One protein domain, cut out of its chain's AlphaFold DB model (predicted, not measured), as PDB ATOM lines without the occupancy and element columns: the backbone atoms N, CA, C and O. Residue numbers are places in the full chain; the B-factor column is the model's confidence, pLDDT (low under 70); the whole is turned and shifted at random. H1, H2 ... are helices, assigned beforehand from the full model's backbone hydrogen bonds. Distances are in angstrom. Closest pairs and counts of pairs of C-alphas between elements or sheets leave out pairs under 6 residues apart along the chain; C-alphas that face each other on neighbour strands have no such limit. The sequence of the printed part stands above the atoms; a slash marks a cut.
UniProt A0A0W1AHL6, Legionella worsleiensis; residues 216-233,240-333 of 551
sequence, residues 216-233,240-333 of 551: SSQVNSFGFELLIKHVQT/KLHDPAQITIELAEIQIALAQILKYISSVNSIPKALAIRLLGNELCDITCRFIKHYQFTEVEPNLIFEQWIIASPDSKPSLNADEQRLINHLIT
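This is residues 216 to 233 and 240 to 333 of the 551 residues of a protein of Legionella worsleiensis (UniProt A0A0W1AHL6). Look first for one long helix, H2, which makes much of the length of an elongated body: H1 packs along the first part of it running the opposite way, H4 packs beside a later part of it, and H3 packs across its last residues. Beyond that end, the pair H5 and H6 forms a small second group, with the loop of residues 312 to 321 between them. The printed part has 112 residues with six named helices, H1 to H6 in order along the chain, and no named strand; the class is all helix. It is loose, with a radius of gyration of the C-alphas of 16.9 A, and spans 57 by 30 by 23 A.

Find C-alpha 244 at (366.928, 214.587, 248.600); from there H2 runs through residues 244 to 268, 36.3 A from first to last C-alpha. Go back to C-alpha 217 at (371.442, 247.819, 253.169), where H1 begins; it covers residues 217 to 233 and 24.2 A. After H2 come H3, residues 273 to 279, 10.0 A; H4, residues 286 to 294, 12.5 A; and H5, residues 305 to 311, 10.1 A. H6, residues 322 to 332, is 15.4 A long and ends at C-alpha 332 at (384.687, 237.134, 231.283).

Begin at the hub, H2, which touches three helices. Its residues 247 to 258 touch residues 226 to 233 of H1 at a shallow tilt of 13 degrees, opposite ways; the closest C-alphas, of Leu 226 and Ile 254, are 6.4 A apart. Its residues 257 to 264 touch H4 at a shallow tilt of 24 degrees, the same way, the closest C-alphas being those of Ala 257 and Thr 288, 5.6 A. Its residues 264 to 268 touch H3 at a steep tilt of 46 degrees, opposite ways, the closest C-alphas being those of Ser 267 and Ala 276, 5.5 A. H1, with residues 218 to 222, and H4 only just touch, with 3 pairs of C-alphas within 8 A, the closest those of Phe 222 and Phe 291. Farther out, H5 and H6 touch at a steep tilt of 39 degrees, the closest C-alphas being those of Phe 306 and Ile 328, 6.7 A. H2 and H6 are close but not clearly touching; H2 and H5 are apart. In H2 to H6 every O i to N i+4 pair is within hydrogen-bond range; in H1, 12 of 13 are.

The two C-alphas farthest apart, of Leu 241 and Ser 319, are 56.9 A apart. Residues 234 to 239 are not printed, and C-alphas 233 and 240 stand 11.4 A apart across this cut. Of the links printed whole, H2 to H3 is tight, the others are short, and no link is long. No printed residue has a pLDDT under 70.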
ATOM      1  N   SER A 216     376.179 246.821 252.346       92.25
ATOM      2  CA  SER A 216     375.177 247.890 252.275       92.25
ATOM      3  C   SER A 216     373.782 247.333 252.535       92.25
ATOM      4  O   SER A 216     373.527 246.151 252.296       92.25
ATOM      5  N   SER A 217     372.853 248.184 252.965       92.12
ATOM      6  CA  SER A 217     371.442 247.819 253.169       92.12
ATOM      7  C   SER A 217     370.803 247.171 251.932       92.12
ATOM      8  O   SER A 217     370.108 246.163 252.061       92.12
ATOM      9  N   GLN A 218     371.113 247.677 250.733       93.94
ATOM     10  CA  GLN A 218     370.610 247.138 249.462       93.94
ATOM     11  C   GLN A 218     371.094 245.713 249.173       93.94
ATOM     12  O   GLN A 218     370.360 244.928 248.582       93.94
ATOM     13  N   VAL A 219     372.329 245.373 249.554       96.38
ATOM     14  CA  VAL A 219     372.884 244.025 249.343       96.38
ATOM     15  C   VAL A 219     372.410 243.075 250.440       96.38
ATOM     16  O   VAL A 219     372.007 241.945 250.155       96.38
ATOM     17  N   ASN A 220     372.361 243.565 251.678       95.94
ATOM     18  CA  ASN A 220     371.976 242.784 252.845       95.94
ATOM     19  C   ASN A 220     370.581 242.180 252.735       95.94
ATOM     20  O   ASN A 220     370.387 241.059 253.193       95.94
ATOM     21  N   SER A 221     369.609 242.883 252.140       96.38
ATOM     22  CA  SER A 221     368.253 242.340 251.992       96.38
ATOM     23  C   SER A 221     368.252 241.029 251.198       96.38
ATOM     24  O   SER A 221     367.560 240.086 251.570       96.38
ATOM     25  N   PHE A 222     369.078 240.934 250.154       97.88
ATOM     26  CA  PHE A 222     369.222 239.719 249.351       97.88
ATOM     27  C   PHE A 222     370.139 238.688 250.015       97.88
ATOM     28  O   PHE A 222     369.873 237.492 249.917       97.88
ATOM     29  N   GLY A 223     371.174 239.131 250.740       97.88
ATOM     30  CA  GLY A 223     371.976 238.250 251.592       97.88
ATOM     31  C   GLY A 223     371.120 237.530 252.640       97.88
ATOM     32  O   GLY A 223     371.222 236.313 252.791       97.88
ATOM     33  N   PHE A 224     370.212 238.250 253.307       98.06
ATOM     34  CA  PHE A 224     369.262 237.661 254.250       98.06
ATOM     35  C   PHE A 224     368.208 236.793 253.582       98.06
ATOM     36  O   PHE A 224     367.880 235.744 254.124       98.06
ATOM     37  N   GLU A 225     367.707 237.172 252.409       98.25
ATOM     38  CA  GLU A 225     366.777 236.323 251.666       98.25
ATOM     39  C   GLU A 225     367.409 234.956 251.336       98.25
ATOM     40  O   GLU A 225     366.795 233.910 251.562       98.25
ATOM     41  N   LEU A 226     368.667 234.949 250.879       98.38
ATOM     42  CA  LEU A 226     369.423 233.721 250.622       98.38
ATOM     43  C   LEU A 226     369.724 232.947 251.911       98.38
ATOM     44  O   LEU A 226     369.616 231.722 251.908       98.38
ATOM     45  N   LEU A 227     370.047 233.636 253.014       98.44
ATOM     46  CA  LEU A 227     370.232 233.013 254.329       98.44
ATOM     47  C   LEU A 227     368.955 232.312 254.802       98.44
ATOM     48  O   LEU A 227     369.011 231.157 255.222       98.44
ATOM     49  N   ILE A 228     367.808 232.986 254.699       98.50
ATOM     50  CA  ILE A 228     366.511 232.438 255.095       98.50
ATOM     51  C   ILE A 228     366.188 231.205 254.259       98.50
ATOM     52  O   ILE A 228     365.901 230.147 254.817       98.50
ATOM     53  N   LYS A 229     366.321 231.305 252.930       98.31
ATOM     54  CA  LYS A 229     366.080 230.175 252.029       98.31
ATOM     55  C   LYS A 229     367.013 229.000 252.331       98.31
ATOM     56  O   LYS A 229     366.576 227.852 252.293       98.31
ATOM     57  N   HIS A 230     368.275 229.267 252.660       98.25
ATOM     58  CA  HIS A 230     369.248 228.238 253.022       98.25
ATOM     59  C   HIS A 230     368.860 227.508 254.317       98.25
ATOM     60  O   HIS A 230     368.793 226.280 254.318       98.25
ATOM     61  N   VAL A 231     368.513 228.242 255.380       98.31
ATOM     62  CA  VAL A 231     368.062 227.651 256.655       98.31
ATOM     63  C   VAL A 231     366.775 226.847 256.473       98.31
ATOM     64  O   VAL A 231     366.682 225.725 256.966       98.31
ATOM     65  N   GLN A 232     365.807 227.364 255.713       97.94
ATOM     66  CA  GLN A 232     364.579 226.635 255.380       97.94
ATOM     67  C   GLN A 232     364.864 225.344 254.601       97.94
ATOM     68  O   GLN A 232     364.256 224.313 254.875       97.94
ATOM     69  N   THR A 233     365.790 225.381 253.640       96.88
ATOM     70  CA  THR A 233     366.149 224.208 252.825       96.88
ATOM     71  C   THR A 233     366.822 223.129 253.676       96.88
ATOM     72  O   THR A 233     366.456 221.960 253.572       96.88
ATOM     73  N   LYS A 240     363.050 214.806 256.583       87.38
ATOM     74  CA  LYS A 240     363.012 213.634 255.678       87.38
ATOM     75  C   LYS A 240     361.688 213.468 254.920       87.38
ATOM     76  O   LYS A 240     361.393 212.385 254.411       87.38
ATOM     77  N   LEU A 241     360.882 214.526 254.848       83.12
ATOM     78  CA  LEU A 241     359.609 214.550 254.128       83.12
ATOM     79  C   LEU A 241     359.795 214.874 252.639       83.12
ATOM     80  O   LEU A 241     358.876 214.675 251.846       83.12
ATOM     81  N   HIS A 242     360.980 215.350 252.256       87.81
ATOM     82  CA  HIS A 242     361.282 215.830 250.914       87.81
ATOM     83  C   HIS A 242     362.257 214.920 250.162       87.81
ATOM     84  O   HIS A 242     363.065 214.207 250.754       87.81
ATOM     85  N   ASP A 243     362.169 214.960 248.832       92.81
ATOM     86  CA  ASP A 243     363.105 214.283 247.938       92.81
ATOM     87  C   ASP A 243     364.519 214.888 248.105       92.81
ATOM     88  O   ASP A 243     364.690 216.086 247.854       92.81
ATOM     89  N   PRO A 244     365.548 214.102 248.487       91.31
ATOM     90  CA  PRO A 244     366.928 214.587 248.600       91.31
ATOM     91  C   PRO A 244     367.455 215.252 247.321       91.31
ATOM     92  O   PRO A 244     368.287 216.165 247.382       91.31
ATOM     93  N   ALA A 245     366.962 214.833 246.149       91.44
ATOM     94  CA  ALA A 245     367.310 215.471 244.884       91.44
ATOM     95  C   ALA A 245     366.774 216.909 244.815       91.44
ATOM     96  O   ALA A 245     367.497 217.813 244.400       91.44
ATOM     97  N   GLN A 246     365.547 217.142 245.288       93.19
ATOM     98  CA  GLN A 246     364.936 218.469 245.333       93.19
ATOM     99  C   GLN A 246     365.698 219.411 246.277       93.19
ATOM    100  O   GLN A 246     365.943 220.560 245.923       93.19
ATOM    101  N   ILE A 247     366.131 218.920 247.440       92.88
ATOM    102  CA  ILE A 247     366.940 219.699 248.394       92.88
ATOM    103  C   ILE A 247     368.283 220.087 247.769       92.88
ATOM    104  O   ILE A 247     368.689 221.247 247.828       92.88
ATOM    105  N   THR A 248     368.945 219.137 247.101       92.25
ATOM    106  CA  THR A 248     370.209 219.388 246.390       92.25
ATOM    107  C   THR A 248     370.041 220.471 245.323       92.25
ATOM    108  O   THR A 248     370.884 221.358 245.197       92.25
ATOM    109  N   ILE A 249     368.931 220.432 244.581       93.06
ATOM    110  CA  ILE A 249     368.578 221.435 243.573       93.06
ATOM    111  C   ILE A 249     368.327 222.809 244.216       93.06
ATOM    112  O   ILE A 249     368.851 223.809 243.732       93.06
ATOM    113  N   GLU A 250     367.580 222.881 245.322       95.56
ATOM    114  CA  GLU A 250     367.318 224.140 246.038       95.56
ATOM    115  C   GLU A 250     368.610 224.781 246.573       95.56
ATOM    116  O   GLU A 250     368.807 225.989 246.415       95.56
ATOM    117  N   LEU A 251     369.521 223.980 247.138       94.62
ATOM    118  CA  LEU A 251     370.836 224.447 247.586       94.62
ATOM    119  C   LEU A 251     371.715 224.903 246.415       94.62
ATOM    120  O   LEU A 251     372.380 225.936 246.519       94.62
ATOM    121  N   ALA A 252     371.696 224.180 245.291       93.19
ATOM    122  CA  ALA A 252     372.411 224.586 244.085       93.19
ATOM    123  C   ALA A 252     371.905 225.940 243.563       93.19
ATOM    124  O   ALA A 252     372.717 226.815 243.270       93.19
ATOM    125  N   GLU A 253     370.588 226.163 243.533       96.06
ATOM    126  CA  GLU A 253     369.996 227.448 243.131       96.06
ATOM    127  C   GLU A 253     370.425 228.610 244.037       96.06
ATOM    128  O   GLU A 253     370.659 229.715 243.549       96.06
ATOM    129  N   ILE A 254     370.578 228.383 245.347       96.75
ATOM    130  CA  ILE A 254     371.109 229.400 246.271       96.75
ATOM    131  C   ILE A 254     372.553 229.765 245.897       96.75
ATOM    132  O   ILE A 254     372.888 230.948 245.831       96.75
ATOM    133  N   GLN A 255     373.400 228.770 245.612       96.19
ATOM    134  CA  GLN A 255     374.799 229.000 245.226       96.19
ATOM    135  C   GLN A 255     374.926 229.672 243.854       96.19
ATOM    136  O   GLN A 255     375.778 230.542 243.668       96.19
ATOM    137  N   ILE A 256     374.060 229.313 242.902       95.50
ATOM    138  CA  ILE A 256     373.988 229.960 241.588       95.50
ATOM    139  C   ILE A 256     373.606 231.434 241.757       95.50
ATOM    140  O   ILE A 256     374.326 232.305 241.266       95.50
ATOM    141  N   ALA A 257     372.525 231.728 242.488       97.88
ATOM    142  CA  ALA A 257     372.077 233.098 242.728       97.88
ATOM    143  C   ALA A 257     373.171 233.938 243.400       97.88
ATOM    144  O   ALA A 257     373.465 235.052 242.966       97.88
ATOM    145  N   LEU A 258     373.835 233.377 244.410       97.38
ATOM    146  CA  LEU A 258     374.962 234.014 245.079       97.38
ATOM    147  C   LEU A 258     376.101 234.352 244.102       97.38
ATOM    148  O   LEU A 258     376.557 235.496 244.061       97.38
ATOM    149  N   ALA A 259     376.557 233.374 243.313       96.62
ATOM    150  CA  ALA A 259     377.645 233.565 242.358       96.62
ATOM    151  C   ALA A 259     377.299 234.634 241.311       96.62
ATOM    152  O   ALA A 259     378.138 235.474 240.978       96.62
ATOM    153  N   GLN A 260     376.055 234.638 240.826       97.81
ATOM    154  CA  GLN A 260     375.563 235.635 239.878       97.81
ATOM    155  C   GLN A 260     375.506 237.042 240.495       97.81
ATOM    156  O   GLN A 260     375.962 237.996 239.864       97.81
ATOM    157  N   ILE A 261     375.000 237.188 241.726       98.12
ATOM    158  CA  ILE A 261     374.922 238.484 242.425       98.12
ATOM    159  C   ILE A 261     376.322 239.046 242.688       98.12
ATOM    160  O   ILE A 261     376.591 240.193 242.332       98.12
ATOM    161  N   LEU A 262     377.236 238.244 243.246       96.62
ATOM    162  CA  LEU A 262     378.612 238.677 243.520       96.62
ATOM    163  C   LEU A 262     379.337 239.091 242.238       96.62
ATOM    164  O   LEU A 262     379.991 240.134 242.198       96.62
ATOM    165  N   LYS A 263     379.169 238.311 241.164       97.25
ATOM    166  CA  LYS A 263     379.709 238.646 239.847       97.25
ATOM    167  C   LYS A 263     379.142 239.955 239.316       97.25
ATOM    168  O   LYS A 263     379.883 240.751 238.743       97.25
ATOM    169  N   TYR A 264     377.841 240.171 239.459       98.06
ATOM    170  CA  TYR A 264     377.200 241.389 238.993       98.06
ATOM    171  C   TYR A 264     377.723 242.607 239.759       98.06
ATOM    172  O   TYR A 264     378.165 243.553 239.112       98.06
ATOM    173  N   ILE A 265     377.778 242.547 241.097       96.69
ATOM    174  CA  ILE A 265     378.338 243.610 241.953       96.69
ATOM    175  C   ILE A 265     379.780 243.941 241.545       96.69
ATOM    176  O   ILE A 265     380.118 245.113 241.386       96.69
ATOM    177  N   SER A 266     380.638 242.936 241.327       95.44
ATOM    178  CA  SER A 266     382.023 243.196 240.910       95.44
ATOM    179  C   SER A 266     382.110 243.781 239.496       95.44
ATOM    180  O   SER A 266     382.934 244.659 239.234       95.44
ATOM    181  N   SER A 267     381.231 243.344 238.590       96.81
ATOM    182  CA  SER A 267     381.251 243.745 237.182       96.81
ATOM    183  C   SER A 267     380.747 245.170 236.960       96.81
ATOM    184  O   SER A 267     381.362 245.910 236.195       96.81
ATOM    185  N   VAL A 268     379.673 245.590 237.636       96.75
ATOM    186  CA  VAL A 268     379.068 246.920 237.417       96.75
ATOM    187  C   VAL A 268     379.959 248.092 237.828       96.75
ATOM    188  O   VAL A 268     379.727 249.212 237.389       96.75
ATOM    189  N   ASN A 269     381.010 247.836 238.608       94.62
ATOM    190  CA  ASN A 269     382.033 248.829 238.939       94.62
ATOM    191  C   ASN A 269     383.096 249.003 237.840       94.62
ATOM    192  O   ASN A 269     383.924 249.903 237.927       94.62
ATOM    193  N   SER A 270     383.117 248.127 236.830       95.56
ATOM    194  CA  SER A 270     384.152 248.105 235.783       95.56
ATOM    195  C   SER A 270     383.602 248.268 234.365       95.56
ATOM    196  O   SER A 270     384.348 248.647 233.463       95.56
ATOM    197  N   ILE A 271     382.329 247.946 234.140       97.06
ATOM    198  CA  ILE A 271     381.688 247.946 232.820       97.06
ATOM    199  C   ILE A 271     380.221 248.398 232.918       97.06
ATOM    200  O   ILE A 271     379.622 248.259 233.988       97.06
ATOM    201  N   PRO A 272     379.611 248.879 231.814       97.25
ATOM    202  CA  PRO A 272     378.209 249.300 231.814       97.25
ATOM    203  C   PRO A 272     377.237 248.198 232.241       97.25
ATOM    204  O   PRO A 272     377.475 247.005 232.003       97.25
ATOM    205  N   LYS A 273     376.084 248.599 232.795       96.44
ATOM    206  CA  LYS A 273     375.075 247.693 233.369       96.44
ATOM    207  C   LYS A 273     374.658 246.608 232.385       96.44
ATOM    208  O   LYS A 273     374.620 245.428 232.725       96.44
ATOM    209  N   ALA A 274     374.357 247.007 231.152       96.12
ATOM    210  CA  ALA A 274     373.885 246.095 230.116       96.12
ATOM    211  C   ALA A 274     374.912 244.995 229.798       96.12
ATOM    212  O   ALA A 274     374.541 243.833 229.618       96.12
ATOM    213  N   LEU A 275     376.204 245.341 229.772       96.56
ATOM    214  CA  LEU A 275     377.270 244.373 229.536       96.56
ATOM    215  C   LEU A 275     377.481 243.465 230.750       96.56
ATOM    216  O   LEU A 275     377.633 242.259 230.569       96.56
ATOM    217  N   ALA A 276     377.431 244.017 231.967       97.44
ATOM    218  CA  ALA A 276     377.515 243.232 233.197       97.44
ATOM    219  C   ALA A 276     376.417 242.161 233.252       97.44
ATOM    220  O   ALA A 276     376.727 241.001 233.506       97.44
ATOM    221  N   ILE A 277     375.165 242.512 232.921       97.12
ATOM    222  CA  ILE A 277     374.059 241.543 232.858       97.12
ATOM    223  C   ILE A 277     374.320 240.485 231.778       97.12
ATOM    224  O   ILE A 277     374.164 239.297 232.039       97.12
ATOM    225  N   ARG A 278     374.780 240.888 230.586       96.31
ATOM    226  CA  ARG A 278     375.096 239.948 229.496       96.31
ATOM    227  C   ARG A 278     376.157 238.919 229.896       96.31
ATOM    228  O   ARG A 278     376.076 237.770 229.472       96.31
ATOM    229  N   LEU A 279     377.151 239.317 230.691       96.62
ATOM    230  CA  LEU A 279     378.218 238.423 231.160       96.62
ATOM    231  C   LEU A 279     377.758 237.418 232.222       96.62
ATOM    232  O   LEU A 279     378.471 236.447 232.468       96.62
ATOM    233  N   LEU A 280     376.582 237.608 232.823       96.69
ATOM    234  CA  LEU A 280     375.990 236.610 233.712       96.69
ATOM    235  C   LEU A 280     375.382 235.423 232.948       96.69
ATOM    236  O   LEU A 280     375.157 234.378 233.551       96.69
ATOM    237  N   GLY A 281     375.144 235.558 231.639       94.88
ATOM    238  CA  GLY A 281     374.464 234.556 230.818       94.88
ATOM    239  C   GLY A 281     372.958 234.805 230.687       94.88
ATOM    240  O   GLY A 281     372.447 235.854 231.075       94.88
ATOM    241  N   ASN A 282     372.255 233.846 230.081       92.25
ATOM    242  CA  ASN A 282     370.823 233.967 229.772       92.25
ATOM    243  C   ASN A 282     369.925 233.319 230.838       92.25
ATOM    244  O   ASN A 282     368.716 233.535 230.826       92.25
ATOM    245  N   GLU A 283     370.496 232.513 231.733       93.88
ATOM    246  CA  GLU A 283     369.758 231.675 232.676       93.88
ATOM    247  C   GLU A 283     369.944 232.192 234.107       93.88
ATOM    248  O   GLU A 283     370.666 231.624 234.934       93.88
ATOM    249  N   LEU A 284     369.309 233.329 234.392       95.44
ATOM    250  CA  LEU A 284     369.404 234.000 235.687       95.44
ATOM    251  C   LEU A 284     368.339 233.489 236.659       95.44
ATOM    252  O   LEU A 284     367.181 233.293 236.285       95.44
ATOM    253  N   CYS A 285     368.732 233.315 237.923       95.56
ATOM    254  CA  CYS A 285     367.794 233.000 239.000       95.56
ATOM    255  C   CYS A 285     366.834 234.179 239.242       95.56
ATOM    256  O   CYS A 285     367.212 235.342 239.072       95.56
ATOM    257  N   ASP A 286     365.625 233.905 239.746       96.12
ATOM    258  CA  ASP A 286     364.659 234.952 240.129       96.12
ATOM    259  C   ASP A 286     365.258 235.984 241.104       96.12
ATOM    260  O   ASP A 286     365.153 237.193 240.886       96.12
ATOM    261  N   ILE A 287     365.954 235.507 242.145       97.56
ATOM    262  CA  ILE A 287     366.596 236.365 243.153       97.56
ATOM    263  C   ILE A 287     367.620 237.295 242.485       97.56
ATOM    264  O   ILE A 287     367.619 238.496 242.749       97.56
ATOM    265  N   THR A 288     368.431 236.777 241.556       97.75
ATOM    266  CA  THR A 288     369.390 237.568 240.769       97.75
ATOM    267  C   THR A 288     368.681 238.630 239.927       97.75
ATOM    268  O   THR A 288     369.090 239.792 239.917       97.75
ATOM    269  N   CYS A 289     367.592 238.268 239.244       97.19
ATOM    270  CA  CYS A 289     366.808 239.204 238.434       97.19
ATOM    271  C   CYS A 289     366.266 240.357 239.289       97.19
ATOM    272  O   CYS A 289     366.385 241.532 238.924       97.19
ATOM    273  N   ARG A 290     365.700 240.033 240.460       97.38
ATOM    274  CA  ARG A 290     365.229 241.036 241.420       97.38
ATOM    275  C   ARG A 290     366.375 241.875 241.966       97.38
ATOM    276  O   ARG A 290     366.198 243.088 242.068       97.38
ATOM    277  N   PHE A 291     367.536 241.288 242.246       97.62
ATOM    278  CA  PHE A 291     368.721 242.029 242.673       97.62
ATOM    279  C   PHE A 291     369.120 243.087 241.639       97.62
ATOM    280  O   PHE A 291     369.140 244.274 241.948       97.62
ATOM    281  N   ILE A 292     369.327 242.687 240.380       97.38
ATOM    282  CA  ILE A 292     369.725 243.575 239.270       97.38
ATOM    283  C   ILE A 292     368.743 244.743 239.081       97.38
ATOM    284  O   ILE A 292     369.139 245.862 238.723       97.38
ATOM    285  N   LYS A 293     367.450 244.478 239.289       96.69
ATOM    286  CA  LYS A 293     366.387 245.477 239.166       96.69
ATOM    287  C   LYS A 293     366.441 246.529 240.275       96.69
ATOM    288  O   LYS A 293     366.220 247.701 239.981       96.69
ATOM    289  N   HIS A 294     366.700 246.124 241.517       96.25
ATOM    290  CA  HIS A 294     366.625 247.020 242.674       96.25
ATOM    291  C   HIS A 294     367.970 247.646 243.051       96.25
ATOM    292  O   HIS A 294     367.970 248.746 243.599       96.25
ATOM    293  N   TYR A 295     369.088 246.995 242.722       96.75
ATOM    294  CA  TYR A 295     370.427 247.471 243.053       96.75
ATOM    295  C   TYR A 295     370.759 248.775 242.319       96.75
ATOM    296  O   TYR A 295     370.825 248.818 241.084       96.75
ATOM    297  N   GLN A 296     370.960 249.834 243.101       95.50
ATOM    298  CA  GLN A 296     371.316 251.168 242.634       95.50
ATOM    299  C   GLN A 296     372.826 251.367 242.711       95.50
ATOM    300  O   GLN A 296     373.449 251.082 243.731       95.50
ATOM    301  N   PHE A 297     373.405 251.908 241.644       95.56
ATOM    302  CA  PHE A 297     374.820 252.251 241.566       95.56
ATOM    303  C   PHE A 297     375.030 253.371 240.544       95.56
ATOM    304  O   PHE A 297     374.163 253.626 239.705       95.56
ATOM    305  N   THR A 298     376.183 254.032 240.611       95.75
ATOM    306  CA  THR A 298     376.603 254.991 239.585       95.75
ATOM    307  C   THR A 298     377.143 254.219 238.393       95.75
ATOM    308  O   THR A 298     378.160 253.538 238.515       95.75
ATOM    309  N   GLU A 299     376.456 254.299 237.258       94.69
ATOM    310  CA  GLU A 299     376.866 253.566 236.066       94.69
ATOM    311  C   GLU A 299     378.212 254.071 235.536       94.69
ATOM    312  O   GLU A 299     378.484 255.271 235.505       94.69
ATOM    313  N   VAL A 300     379.064 253.124 235.148       93.94
ATOM    314  CA  VAL A 300     380.358 253.404 234.531       93.94
ATOM    315  C   VAL A 300     380.131 253.963 233.129       93.94
ATOM    316  O   VAL A 300     379.310 253.436 232.378       93.94
ATOM    317  N   GLU A 301     380.881 255.008 232.771       92.38
ATOM    318  CA  GLU A 301     380.820 255.615 231.439       92.38
ATOM    319  C   GLU A 301     381.017 254.559 230.334       92.38
ATOM    320  O   GLU A 301     381.857 253.663 230.467       92.38
ATOM    321  N   PRO A 302     380.262 254.639 229.227       90.19
ATOM    322  CA  PRO A 302     380.418 253.710 228.122       90.19
ATOM    323  C   PRO A 302     381.737 253.941 227.371       90.19
ATOM    324  O   PRO A 302     382.347 255.009 227.416       90.19
ATOM    325  N   ASN A 303     382.133 252.946 226.585       85.88
ATOM    326  CA  ASN A 303     383.323 252.906 225.740       85.88
ATOM    327  C   ASN A 303     384.658 252.918 226.498       85.88
ATOM    328  O   ASN A 303     385.675 253.318 225.927       85.88
ATOM    329  N   LEU A 304     384.704 252.438 227.742       93.12
ATOM    330  CA  LEU A 304     385.979 252.187 228.421       93.12
ATOM    331  C   LEU A 304     386.716 250.980 227.830       93.12
ATOM    332  O   LEU A 304     386.121 250.111 227.189       93.12
ATOM    333  N   ILE A 305     388.025 250.900 228.096       95.06
ATOM    334  CA  ILE A 305     388.912 249.855 227.562       95.06
ATOM    335  C   ILE A 305     388.372 248.437 227.801       95.06
ATOM    336  O   ILE A 305     388.465 247.591 226.912       95.06
ATOM    337  N   PHE A 306     387.744 248.181 228.954       96.31
ATOM    338  CA  PHE A 306     387.199 246.864 229.283       96.31
ATOM    339  C   PHE A 306     385.986 246.497 228.428       96.31
ATOM    340  O   PHE A 306     385.918 245.389 227.900       96.31
ATOM    341  N   GLU A 307     385.055 247.432 228.242       95.75
ATOM    342  CA  GLU A 307     383.906 247.241 227.360       95.75
ATOM    343  C   GLU A 307     384.361 247.028 225.914       95.75
ATOM    344  O   GLU A 307     383.955 246.051 225.278       95.75
ATOM    345  N   GLN A 308     385.253 247.894 225.422       96.38
ATOM    346  CA  GLN A 308     385.806 247.788 224.075       96.38
ATOM    347  C   GLN A 308     386.466 246.424 223.862       96.38
ATOM    348  O   GLN A 308     386.207 245.767 222.858       96.38
ATOM    349  N   TRP A 309     387.262 245.953 224.825       97.62
ATOM    350  CA  TRP A 309     387.929 244.657 224.734       97.62
ATOM    351  C   TRP A 309     386.959 243.477 224.716       97.62
ATOM    352  O   TRP A 309     387.160 242.526 223.959       97.62
ATOM    353  N   ILE A 310     385.909 243.521 225.541       96.88
ATOM    354  CA  ILE A 310     384.918 242.442 225.641       96.88
ATOM    355  C   ILE A 310     384.056 242.359 224.375       96.88
ATOM    356  O   ILE A 310     383.653 241.263 223.983       96.88
ATOM    357  N   ILE A 311     383.750 243.495 223.741       95.94
ATOM    358  CA  ILE A 311     382.892 243.558 222.548       95.94
ATOM    359  C   ILE A 311     383.695 243.374 221.250       95.94
ATOM    360  O   ILE A 311     383.149 242.863 220.270       95.94
ATOM    361  N   ALA A 312     384.972 243.763 221.223       95.94
ATOM    362  CA  ALA A 312     385.804 243.692 220.029       95.94
ATOM    363  C   ALA A 312     386.012 242.255 219.523       95.94
ATOM    364  O   ALA A 312     386.207 241.303 220.286       95.94
ATOM    365  N   SER A 313     386.061 242.114 218.195       96.31
ATOM    366  CA  SER A 313     386.562 240.905 217.540       96.31
ATOM    367  C   SER A 313     388.014 240.628 217.950       96.31
ATOM    368  O   SER A 313     388.737 241.573 218.267       96.31
ATOM    369  N   PRO A 314     388.483 239.365 217.898       96.12
ATOM    370  CA  PRO A 314     389.843 239.001 218.305       96.12
ATOM    371  C   PRO A 314     390.946 239.894 217.716       96.12
ATOM    372  O   PRO A 314     391.842 240.297 218.450       96.12
ATOM    373  N   ASP A 315     390.826 240.278 216.441       96.81
ATOM    374  CA  ASP A 315     391.815 241.103 215.725       96.81
ATOM    375  C   ASP A 315     391.758 242.605 216.066       96.81
ATOM    376  O   ASP A 315     392.583 243.386 215.599       96.81
ATOM    377  N   SER A 316     390.769 243.036 216.850       96.62
ATOM    378  CA  SER A 316     390.516 244.448 217.181       96.62
ATOM    379  C   SER A 316     390.519 244.716 218.683       96.62
ATOM    380  O   SER A 316     390.113 245.792 219.119       96.62
ATOM    381  N   LYS A 317     390.954 243.742 219.490       97.06
ATOM    382  CA  LYS A 317     391.063 243.913 220.936       97.06
ATOM    383  C   LYS A 317     392.161 244.933 221.261       97.06
ATOM    384  O   LYS A 317     393.285 244.762 220.784       97.06
ATOM    385  N   PRO A 318     391.877 245.971 222.069       97.00
ATOM    386  CA  PRO A 318     392.910 246.889 222.523       97.00
ATOM    387  C   PRO A 318     393.967 246.130 223.338       97.00
ATOM    388  O   PRO A 318     393.679 245.105 223.962       97.00
ATOM    389  N   SER A 319     395.205 246.621 223.332       96.81
ATOM    390  CA  SER A 319     396.266 246.065 224.174       96.81
ATOM    391  C   SER A 319     395.949 246.307 225.647       96.81
ATOM    392  O   SER A 319     395.640 247.439 226.013       96.81
ATOM    393  N   LEU A 320     396.078 245.273 226.473       96.44
ATOM    394  CA  LEU A 320     395.909 245.366 227.920       96.44
ATOM    395  C   LEU A 320     397.262 245.258 228.621       96.44
ATOM    396  O   LEU A 320     398.133 244.494 228.197       96.44
ATOM    397  N   ASN A 321     397.417 245.970 229.731       95.94
ATOM    398  CA  ASN A 321     398.469 245.682 230.696       95.94
ATOM    399  C   ASN A 321     398.112 244.445 231.554       95.94
ATOM    400  O   ASN A 321     397.029 243.865 231.443       95.94
ATOM    401  N   ALA A 322     399.032 244.014 232.421       94.19
ATOM    402  CA  ALA A 322     398.845 242.807 233.228       94.19
ATOM    403  C   ALA A 322     397.662 242.896 234.215       94.19
ATOM    404  O   ALA A 322     397.002 241.889 234.472       94.19
ATOM    405  N   ASP A 323     397.376 244.076 234.762       90.88
ATOM    406  CA  ASP A 323     396.293 244.286 235.732       90.88
ATOM    407  C   ASP A 323     394.938 244.309 235.033       90.88
ATOM    408  O   ASP A 323     394.007 243.617 235.445       90.88
ATOM    409  N   GLU A 324     394.864 245.014 233.908       95.62
ATOM    410  CA  GLU A 324     393.703 245.035 233.023       95.62
ATOM    411  C   GLU A 324     393.377 243.634 232.499       95.62
ATOM    412  O   GLU A 324     392.216 243.229 232.500       95.62
ATOM    413  N   GLN A 325     394.391 242.848 232.121       96.94
ATOM    414  CA  GLN A 325     394.201 241.463 231.695       96.94
ATOM    415  C   GLN A 325     393.649 240.591 232.828       96.94
ATOM    416  O   GLN A 325     392.782 239.749 232.588       96.94
ATOM    417  N   ARG A 326     394.119 240.785 234.069       93.12
ATOM    418  CA  ARG A 326     393.585 240.075 235.243       93.12
ATOM    419  C   ARG A 326     392.119 240.422 235.481       93.12
ATOM    420  O   ARG A 326     391.315 239.509 235.671       93.12
ATOM    421  N   LEU A 327     391.768 241.707 235.422       92.25
ATOM    422  CA  LEU A 327     390.387 242.152 235.574       92.25
ATOM    423  C   LEU A 327     389.500 241.617 234.446       92.25
ATOM    424  O   LEU A 327     388.430 241.086 234.715       92.25
ATOM    425  N   ILE A 328     389.961 241.666 233.197       97.00
ATOM    426  CA  ILE A 328     389.225 241.124 232.052       97.00
ATOM    427  C   ILE A 328     388.989 239.627 232.191       97.00
ATOM    428  O   ILE A 328     387.865 239.178 231.988       97.00
ATOM    429  N   ASN A 329     390.003 238.860 232.599       95.62
ATOM    430  CA  ASN A 329     389.844 237.431 232.852       95.62
ATOM    431  C   ASN A 329     388.777 237.187 233.929       95.62
ATOM    432  O   ASN A 329     387.916 236.323 233.758       95.62
ATOM    433  N   HIS A 330     388.779 237.986 235.000       93.62
ATOM    434  CA  HIS A 330     387.737 237.933 236.021       93.62
ATOM    435  C   HIS A 330     386.352 238.282 235.450       93.62
ATOM    436  O   HIS A 330     385.409 237.530 235.684       93.62
ATOM    437  N   LEU A 331     386.219 239.354 234.660       95.44
ATOM    438  CA  LEU A 331     384.958 239.809 234.058       95.44
ATOM    439  C   LEU A 331     384.367 238.792 233.073       95.44
ATOM    440  O   LEU A 331     383.161 238.568 233.093       95.44
ATOM    441  N   ILE A 332     385.182 238.115 232.267       96.88
ATOM    442  CA  ILE A 332     384.687 237.134 231.283       96.88
ATOM    443  C   ILE A 332     384.531 235.716 231.845       96.88
ATOM    444  O   ILE A 332     384.000 234.852 231.151       96.88
ATOM    445  N   THR A 333     384.995 235.455 233.073       95.88
ATOM    446  CA  THR A 333     384.811 234.143 233.710       95.88
ATOM    447  C   THR A 333     383.311 233.846 233.828       95.88
ATOM    448  O   THR A 333     382.599 234.655 234.441       95.88
TER     449      THR A 333